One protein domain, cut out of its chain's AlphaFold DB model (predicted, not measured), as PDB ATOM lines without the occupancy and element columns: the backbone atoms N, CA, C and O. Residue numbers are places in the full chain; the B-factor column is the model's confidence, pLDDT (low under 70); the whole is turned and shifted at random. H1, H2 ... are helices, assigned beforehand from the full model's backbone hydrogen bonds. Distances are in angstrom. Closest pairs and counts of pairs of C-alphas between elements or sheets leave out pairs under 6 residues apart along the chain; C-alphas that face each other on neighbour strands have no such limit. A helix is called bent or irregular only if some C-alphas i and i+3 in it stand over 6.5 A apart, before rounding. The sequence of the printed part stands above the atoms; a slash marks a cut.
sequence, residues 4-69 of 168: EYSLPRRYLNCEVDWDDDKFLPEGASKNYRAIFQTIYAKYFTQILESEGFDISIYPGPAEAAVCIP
ATOM      1  N   GLU A   4      51.966  15.820  65.157       64.69
ATOM      2  CA  GLU A   4      51.449  17.049  64.540       64.69
ATOM      3  C   GLU A   4      49.923  17.220  64.624       64.69
ATOM      4  O   GLU A   4      49.449  18.326  64.875       64.69
ATOM      5  N   TYR A   5      49.132  16.145  64.497       74.75
ATOM      6  CA  TYR A   5      47.667  16.249  64.625       74.75
ATOM      7  C   TYR A   5      47.220  16.518  66.067       74.75
ATOM      8  O   TYR A   5      46.117  17.015  66.297       74.75
ATOM      9  N   SER A   6      48.050  16.163  67.051       88.44
ATOM     10  CA  SER A   6      47.723  16.322  68.469       88.44
ATOM     11  C   SER A   6      48.188  17.661  69.039       88.44
ATOM     12  O   SER A   6      47.619  18.123  70.030       88.44
ATOM     13  N   LEU A   7      49.172  18.303  68.394       92.25
ATOM     14  CA  LEU A   7      49.787  19.545  68.858       92.25
ATOM     15  C   LEU A   7      48.764  20.650  69.177       92.25
ATOM     16  O   LEU A   7      48.848  21.183  70.285       92.25
ATOM     17  N   PRO A   8      47.763  20.961  68.319       94.50
ATOM     18  CA  PRO A   8      46.782  22.002  68.630       94.50
ATOM     19  C   PRO A   8      46.046  21.758  69.952       94.50
ATOM     20  O   PRO A   8      45.928  22.654  70.787       94.50
ATOM     21  N   ARG A   9      45.599  20.518  70.181       95.31
ATOM     22  CA  ARG A   9      44.872  20.130  71.396       95.31
ATOM     23  C   ARG A   9      45.774  20.154  72.624       95.31
ATOM     24  O   ARG A   9      45.384  20.698  73.652       95.31
ATOM     25  N   ARG A  10      46.979  19.591  72.511       95.06
ATOM     26  CA  ARG A  10      47.949  19.542  73.611       95.06
ATOM     27  C   ARG A  10      48.383  20.947  74.034       95.06
ATOM     28  O   ARG A  10      48.433  21.233  75.225       95.06
ATOM     29  N   TYR A  11      48.626  21.848  73.079       94.56
ATOM     30  CA  TYR A  11      48.965  23.242  73.370       94.56
ATOM     31  C   TYR A  11      47.840  23.961  74.127       94.56
ATOM     32  O   TYR A  11      48.094  24.590  75.150       94.56
ATOM     33  N   LEU A  12      46.589  23.832  73.672       94.38
ATOM     34  CA  LEU A  12      45.436  24.466  74.328       94.38
ATOM     35  C   LEU A  12      45.137  23.894  75.723       94.38
ATOM     36  O   LEU A  12      44.597  24.602  76.569       94.38
ATOM     37  N   ASN A  13      45.525  22.644  75.975       95.44
ATOM     38  CA  ASN A  13      45.459  22.010  77.290       95.44
ATOM     39  C   ASN A  13      46.658  22.342  78.201       95.44
ATOM     40  O   ASN A  13      46.738  21.809  79.307       95.44
ATOM     41  N   CYS A  14      47.595  23.187  77.756       93.38
ATOM     42  CA  CYS A  14      48.849  23.481  78.458       93.38
ATOM     43  C   CYS A  14      49.734  22.235  78.694       93.38
ATOM     44  O   CYS A  14      50.471  22.166  79.673       93.38
ATOM     45  N   GLU A  15      49.672  21.246  77.797       93.94
ATOM     46  CA  GLU A  15      50.492  20.020  77.823       93.94
ATOM     47  C   GLU A  15      51.794  20.160  77.007       93.94
ATOM     48  O   GLU A  15      52.544  19.194  76.835       93.94
ATOM     49  N   VAL A  16      52.036  21.343  76.437       92.25
ATOM     50  CA  VAL A  16      53.211  21.676  75.623       92.25
ATOM     51  C   VAL A  16      53.745  23.022  76.086       92.25
ATOM     52  O   VAL A  16      53.021  24.017  76.058       92.25
ATOM     53  N   ASP A  17      55.014  23.047  76.481       92.31
ATOM     54  CA  ASP A  17      55.713  24.286  76.797       92.31
ATOM     55  C   ASP A  17      56.080  25.047  75.521       92.31
ATOM     56  O   ASP A  17      56.345  24.470  74.464       92.31
ATOM     57  N   TRP A  18      56.114  26.372  75.632       93.00
ATOM     58  CA  TRP A  18      56.532  27.231  74.535       93.00
ATOM     59  C   TRP A  18      58.019  27.034  74.209       93.00
ATOM     60  O   TRP A  18      58.879  27.258  75.062       93.00
ATOM     61  N   ASP A  19      58.305  26.726  72.946       94.25
ATOM     62  CA  ASP A  19      59.654  26.624  72.388       94.25
ATOM     63  C   ASP A  19      59.831  27.668  71.275       94.25
ATOM     64  O   ASP A  19      59.154  27.622  70.248       94.25
ATOM     65  N   ASP A  20      60.733  28.631  71.481       93.88
ATOM     66  CA  ASP A  20      60.985  29.693  70.502       93.88
ATOM     67  C   ASP A  20      61.386  29.127  69.136       93.88
ATOM     68  O   ASP A  20      60.959  29.678  68.127       93.88
ATOM     69  N   ASP A  21      62.159  28.039  69.097       92.94
ATOM     70  CA  ASP A  21      62.698  27.498  67.846       92.94
ATOM     71  C   ASP A  21      61.612  26.798  67.013       92.94
ATOM     72  O   ASP A  21      61.732  26.686  65.793       92.94
ATOM     73  N   LYS A  22      60.517  26.375  67.660       93.88
ATOM     74  CA  LYS A  22      59.388  25.698  67.006       93.88
ATOM     75  C   LYS A  22      58.223  26.619  66.702       93.88
ATOM     76  O   LYS A  22      57.532  26.429  65.703       93.88
ATOM     77  N   PHE A  23      57.957  27.569  67.596       95.62
ATOM     78  CA  PHE A  23      56.753  28.388  67.540       95.62
ATOM     79  C   PHE A  23      56.994  29.769  66.936       95.62
ATOM     80  O   PHE A  23      56.077  30.298  66.307       95.62
ATOM     81  N   LEU A  24      58.171  30.383  67.098       96.12
ATOM     82  CA  LEU A  24      58.403  31.677  66.456       96.12
ATOM     83  C   LEU A  24      58.548  31.489  64.943       96.12
ATOM     84  O   LEU A  24      59.346  30.660  64.508       96.12
ATOM     85  N   PRO A  25      57.818  32.271  64.133       94.50
ATOM     86  CA  PRO A  25      58.005  32.243  62.695       94.50
ATOM     87  C   PRO A  25      59.406  32.676  62.285       94.50
ATOM     88  O   PRO A  25      60.056  33.474  62.969       94.50
ATOM     89  N   GLU A  26      59.838  32.209  61.120       90.38
ATOM     90  CA  GLU A  26      61.122  32.603  60.551       90.38
ATOM     91  C   GLU A  26      61.247  34.137  60.460       90.38
ATOM     92  O   GLU A  26      60.363  34.838  59.962       90.38
ATOM     93  N   GLY A  27      62.345  34.676  60.994       89.81
ATOM     94  CA  GLY A  27      62.605  36.119  61.036       89.81
ATOM     95  C   GLY A  27      61.848  36.896  62.123       89.81
ATOM     96  O   GLY A  27      62.076  38.100  62.268       89.81
ATOM     97  N   ALA A  28      60.990  36.255  62.922       93.00
ATOM     98  CA  ALA A  28      60.288  36.917  64.016       93.00
ATOM     99  C   ALA A  28      61.210  37.203  65.216       93.00
ATOM    100  O   ALA A  28      62.013  36.375  65.645       93.00
ATOM    101  N   SER A  29      61.060  38.387  65.817       93.25
ATOM    102  CA  SER A  29      61.774  38.738  67.049       93.25
ATOM    103  C   SER A  29      61.174  38.038  68.270       93.25
ATOM    104  O   SER A  29      59.957  38.050  68.470       93.25
ATOM    105  N   LYS A  30      62.044  37.555  69.167       93.44
ATOM    106  CA  LYS A  30      61.665  36.980  70.471       93.44
ATOM    107  C   LYS A  30      60.872  37.951  71.353       93.44
ATOM    108  O   LYS A  30      60.091  37.519  72.197       93.44
ATOM    109  N   ASN A  31      60.998  39.259  71.120       94.25
ATOM    110  CA  ASN A  31      60.226  40.279  71.838       94.25
ATOM    111  C   ASN A  31      58.712  40.178  71.577       94.25
ATOM    112  O   ASN A  31      57.923  40.696  72.363       94.25
ATOM    113  N   TYR A  32      58.294  39.492  70.509       93.88
ATOM    114  CA  TYR A  32      56.887  39.280  70.173       93.88
ATOM    115  C   TYR A  32      56.321  37.953  70.698       93.88
ATOM    116  O   TYR A  32      55.194  37.604  70.351       93.88
ATOM    117  N   ARG A  33      57.047  37.227  71.564       94.12
ATOM    118  CA  ARG A  33      56.624  35.920  72.106       94.12
ATOM    119  C   ARG A  33      55.180  35.913  72.618       94.12
ATOM    120  O   ARG A  33      54.385  35.087  72.188       94.12
ATOM    121  N   ALA A  34      54.826  36.853  73.495       95.06
ATOM    122  CA  ALA A  34      53.483  36.917  74.086       95.06
ATOM    123  C   ALA A  34      52.376  37.149  73.037       95.06
ATOM    124  O   ALA A  34      51.257  36.644  73.165       95.06
ATOM    125  N   ILE A  35      52.698  37.883  71.966       96.44
ATOM    126  CA  ILE A  35      51.780  38.099  70.845       96.44
ATOM    127  C   ILE A  35      51.579  36.784  70.096       96.44
ATOM    128  O   ILE A  35      50.437  36.376  69.885       96.44
ATOM    129  N   PHE A  36      52.663  36.082  69.755       97.12
ATOM    130  CA  PHE A  36      52.558  34.803  69.056       97.12
ATOM    131  C   PHE A  36      51.854  33.733  69.887       97.12
ATOM    132  O   PHE A  36      51.023  33.023  69.336       97.12
ATOM    133  N   GLN A  37      52.062  33.672  71.202       96.12
ATOM    134  CA  GLN A  37      51.298  32.775  72.080       96.12
ATOM    135  C   GLN A  37      49.781  32.972  71.940       96.12
ATOM    136  O   GLN A  37      49.028  31.999  71.862       96.12
ATOM    137  N   THR A  38      49.337  34.231  71.842       96.88
ATOM    138  CA  THR A  38      47.924  34.583  71.633       96.88
ATOM    139  C   THR A  38      47.448  34.223  70.221       96.88
ATOM    140  O   THR A  38      46.314  33.777  70.045       96.88
ATOM    141  N   ILE A  39      48.302  34.405  69.209       97.69
ATOM    142  CA  ILE A  39      48.014  34.012  67.823       97.69
ATOM    143  C   ILE A  39      47.855  32.492  67.722       97.69
ATOM    144  O   ILE A  39      46.856  32.038  67.174       97.69
ATOM    145  N   TYR A  40      48.774  31.714  68.301       97.50
ATOM    146  CA  TYR A  40      48.720  30.251  68.307       97.50
ATOM    147  C   TYR A  40      47.486  29.715  69.015       97.50
ATOM    148  O   TYR A  40      46.870  28.786  68.506       97.50
ATOM    149  N   ALA A  41      47.075  30.321  70.133       96.94
ATOM    150  CA  ALA A  41      45.832  29.935  70.795       96.94
ATOM    151  C   ALA A  41      44.634  30.048  69.834       96.94
ATOM    152  O   ALA A  41      43.893  29.089  69.660       96.94
ATOM    153  N   LYS A  42      44.489  31.181  69.132       97.88
ATOM    154  CA  LYS A  42      43.400  31.374  68.158       97.88
ATOM    155  C   LYS A  42      43.518  30.446  66.947       97.88
ATOM    156  O   LYS A  42      42.524  29.868  66.523       97.88
ATOM    157  N   TYR A  43      44.722  30.313  66.401       98.00
ATOM    158  CA  TYR A  43      45.016  29.453  65.258       98.00
ATOM    159  C   TYR A  43      44.697  27.979  65.552       98.00
ATOM    160  O   TYR A  43      43.999  27.328  64.779       98.00
ATOM    161  N   PHE A  44      45.131  27.460  66.701       97.19
ATOM    162  CA  PHE A  44      44.832  26.089  67.108       97.19
ATOM    163  C   PHE A  44      43.357  25.878  67.439       97.19
ATOM    164  O   PHE A  44      42.820  24.832  67.079       97.19
ATOM    165  N   THR A  45      42.674  26.863  68.032       97.00
ATOM    166  CA  THR A  45      41.212  26.810  68.183       97.00
ATOM    167  C   THR A  45      40.531  26.664  66.820       97.00
ATOM    168  O   THR A  45      39.719  25.761  66.653       97.00
ATOM    169  N   GLN A  46      40.919  27.466  65.821       96.12
ATOM    170  CA  GLN A  46      40.361  27.375  64.465       96.12
ATOM    171  C   GLN A  46      40.603  26.009  63.816       96.12
ATOM    172  O   GLN A  46      39.690  25.462  63.198       96.12
ATOM    173  N   ILE A  47      41.797  25.427  63.980       96.00
ATOM    174  CA  ILE A  47      42.087  24.074  63.482       96.00
ATOM    175  C   ILE A  47      41.145  23.046  64.113       96.00
ATOM    176  O   ILE A  47      40.604  22.215  63.391       96.00
ATOM    177  N   LEU A  48      40.940  23.090  65.431       95.06
ATOM    178  CA  LEU A  48      40.098  22.107  66.118       95.06
ATOM    179  C   LEU A  48      38.608  22.284  65.810       95.06
ATOM    180  O   LEU A  48      37.916  21.292  65.615       95.06
ATOM    181  N   GLU A  49      38.114  23.521  65.756       94.19
ATOM    182  CA  GLU A  49      36.695  23.811  65.510       94.19
ATOM    183  C   GLU A  49      36.279  23.543  64.062       94.19
ATOM    184  O   GLU A  49      35.163  23.093  63.813       94.19
ATOM    185  N   SER A  50      37.167  23.818  63.105       94.12
ATOM    186  CA  SER A  50      36.894  23.635  61.675       94.12
ATOM    187  C   SER A  50      37.483  22.357  61.095       94.12
ATOM    188  O   SER A  50      37.411  22.167  59.888       94.12
ATOM    189  N   GLU A  51      38.131  21.528  61.913       93.94
ATOM    190  CA  GLU A  51      38.930  20.378  61.465       93.94
ATOM    191  C   GLU A  51      39.971  20.737  60.382       93.94
ATOM    192  O   GLU A  51      40.281  19.943  59.496       93.94
ATOM    193  N   GLY A  52      40.514  21.956  60.445       94.44
ATOM    194  CA  GLY A  52      41.524  22.464  59.517       94.44
ATOM    195  C   GLY A  52      40.982  23.071  58.220       94.44
ATOM    196  O   GLY A  52      41.783  23.494  57.389       94.44
ATOM    197  N   PHE A  53      39.662  23.162  58.025       96.31
ATOM    198  CA  PHE A  53      39.074  23.768  56.822       96.31
ATOM    199  C   PHE A  53      39.074  25.301  56.837       96.31
ATOM    200  O   PHE A  53      39.264  25.919  55.789       96.31
ATOM    201  N   ASP A  54      38.869  25.919  57.999       95.38
ATOM    202  CA  ASP A  54      38.648  27.361  58.121       95.38
ATOM    203  C   ASP A  54      39.711  28.009  59.005       95.38
ATOM    204  O   ASP A  54      39.564  28.122  60.220       95.38
ATOM    205  N   ILE A  55      40.787  28.465  58.361       95.19
ATOM    206  CA  ILE A  55      41.912  29.146  59.004       95.19
ATOM    207  C   ILE A  55      41.947  30.592  58.516       95.19
ATOM    208  O   ILE A  55      42.256  30.858  57.357       95.19
ATOM    209  N   SER A  56      41.631  31.539  59.400       94.38
ATOM    210  CA  SER A  56      41.720  32.978  59.104       94.38
ATOM    211  C   SER A  56      42.871  33.671  59.828       94.38
ATOM    212  O   SER A  56      43.216  34.805  59.497       94.38
ATOM    213  N   ILE A  57      43.484  32.995  60.800       95.19
ATOM    214  CA  ILE A  57      44.654  33.472  61.532       95.19
ATOM    215  C   ILE A  57      45.774  32.464  61.321       95.19
ATOM    216  O   ILE A  57      45.668  31.326  61.763       95.19
ATOM    217  N   TYR A  58      46.858  32.892  60.681       96.38
ATOM    218  CA  TYR A  58      48.045  32.070  60.469       96.38
ATOM    219  C   TYR A  58      49.249  32.719  61.163       96.38
ATOM    220  O   TYR A  58      49.501  33.903  60.924       96.38
ATOM    221  N   PRO A  59      49.987  31.991  62.024       95.94
ATOM    222  CA  PRO A  59      51.125  32.559  62.743       95.94
ATOM    223  C   PRO A  59      52.307  32.896  61.833       95.94
ATOM    224  O   PRO A  59      53.135  33.710  62.222       95.94
ATOM    225  N   GLY A  60      52.376  32.328  60.629       94.81
ATOM    226  CA  GLY A  60      53.548  32.400  59.759       94.81
ATOM    227  C   GLY A  60      54.290  31.061  59.707       94.81
ATOM    228  O   GLY A  60      53.944  30.138  60.446       94.81
ATOM    229  N   PRO A  61      55.289  30.938  58.819       93.38
ATOM    230  CA  PRO A  61      56.044  29.703  58.643       93.38
ATOM    231  C   PRO A  61      56.865  29.386  59.900       93.38
ATOM    232  O   PRO A  61      57.776  30.134  60.253       93.38
ATOM    233  N   ALA A  62      56.520  28.284  60.566       94.31
ATOM    234  CA  ALA A  62      57.162  27.754  61.768       94.31
ATOM    235  C   ALA A  62      56.894  26.239  61.872       94.31
ATOM    236  O   ALA A  62      55.906  25.761  61.312       94.31
ATOM    237  N   GLU A  63      57.710  25.491  62.621       92.44
ATOM    238  CA  GLU A  63      57.513  24.041  62.828       92.44
ATOM    239  C   GLU A  63      56.144  23.737  63.465       92.44
ATOM    240  O   GLU A  63      55.447  22.814  63.055       92.44
ATOM    241  N   ALA A  64      55.715  24.554  64.430       93.75
ATOM    242  CA  ALA A  64      54.437  24.383  65.119       93.75
ATOM    243  C   ALA A  64      53.208  24.781  64.272       93.75
ATOM    244  O   ALA A  64      52.068  24.534  64.683       93.75
ATOM    245  N   ALA A  65      53.399  25.398  63.100       94.25
ATOM    246  CA  ALA A  65      52.326  25.834  62.209       94.25
ATOM    247  C   ALA A  65      51.845  24.682  61.302       94.25
ATOM    248  O   ALA A  65      52.023  24.702  60.086       94.25
ATOM    249  N   VAL A  66      51.238  23.663  61.920       93.00
ATOM    250  CA  VAL A  66      50.947  22.352  61.306       93.00
ATOM    251  C   VAL A  66      49.973  22.378  60.122       93.00
ATOM    252  O   VAL A  66      50.117  21.573  59.208       93.00
ATOM    253  N   CYS A  67      48.990  23.285  60.120       95.50
ATOM    254  CA  CYS A  67      48.015  23.472  59.039       95.50
ATOM    255  C   CYS A  67      48.249  24.806  58.330       95.50
ATOM    256  O   CYS A  67      48.067  25.881  58.909       95.50
ATOM    257  N   ILE A  68      48.671  24.732  57.075       95.56
ATOM    258  CA  ILE A  68      49.190  25.862  56.316       95.56
ATOM    259  C   ILE A  68      48.133  26.297  55.293       95.56
ATOM    260  O   ILE A  68      47.756  25.488  54.439       95.56
ATOM    261  N   PRO A  69      47.666  27.560  55.325       96.81
ATOM    262  CA  PRO A  69      46.852  28.113  54.250       96.81
ATOM    263  C   PRO A  69      47.642  28.138  52.943       96.81
ATOM    264  O   PRO A  69      48.727  28.718  52.872       96.81
TER     265      PRO A  69
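This is residues 4 to 69 of the 168 residues of the protein "uncharacterized protein LOC107849574" of Capsicum annuum (UniProt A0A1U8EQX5). One long helix, H3, runs the length of the domain; short H1 packs crosswise on its later part, tiny H2 sits near its beginning, and residues 51 to 69, without a named element, fold back along it. The 66 printed residues hold three named helices, H1, H2, H3 in order, and no named strand: all helix, though under half of the residues are in named elements. It is compact, radius of gyration of the C-alphas 10.9 A, spanning 30 by 25 by 17 A.

H1, residues 7 to 12, touches H3, residues 30 to 50, with the latter's residues 41 to 48 alone; the closest C-alphas, of Pro 8 and Phe 44, are 4.8 A apart. Their lines are about perpendicular, at 74 degrees. H2, residues 20 to 23, is apart from H1. H2 and H3 only just touch, with 3 pairs of C-alphas within 8 A, through residues 30 to 36 of H3 alone; the closest, of Asp 20 and Lys 30, are 7.3 A apart. Every O i to N i+4 pair is within hydrogen-bond range in H1, 15 of 17 in H3; H2 is too short for one.

H1 begins at C-alpha 7 (49.787, 19.545, 68.858) and measures 8.5 A, H2 5.3 A. H3 measures 29.5 A, ending at C-alpha 50 (36.894, 23.635, 61.675). It has a kink of 39 degrees near residue 37 and is irregular: C-alphas 31 and 34 are 7.9 A apart.

The C-alphas farthest apart, of Asn 31 and Glu 51, are 30.9 A apart. The printed part has no cut, and both links between helices are short. Residue 4 alone has pLDDT under 70.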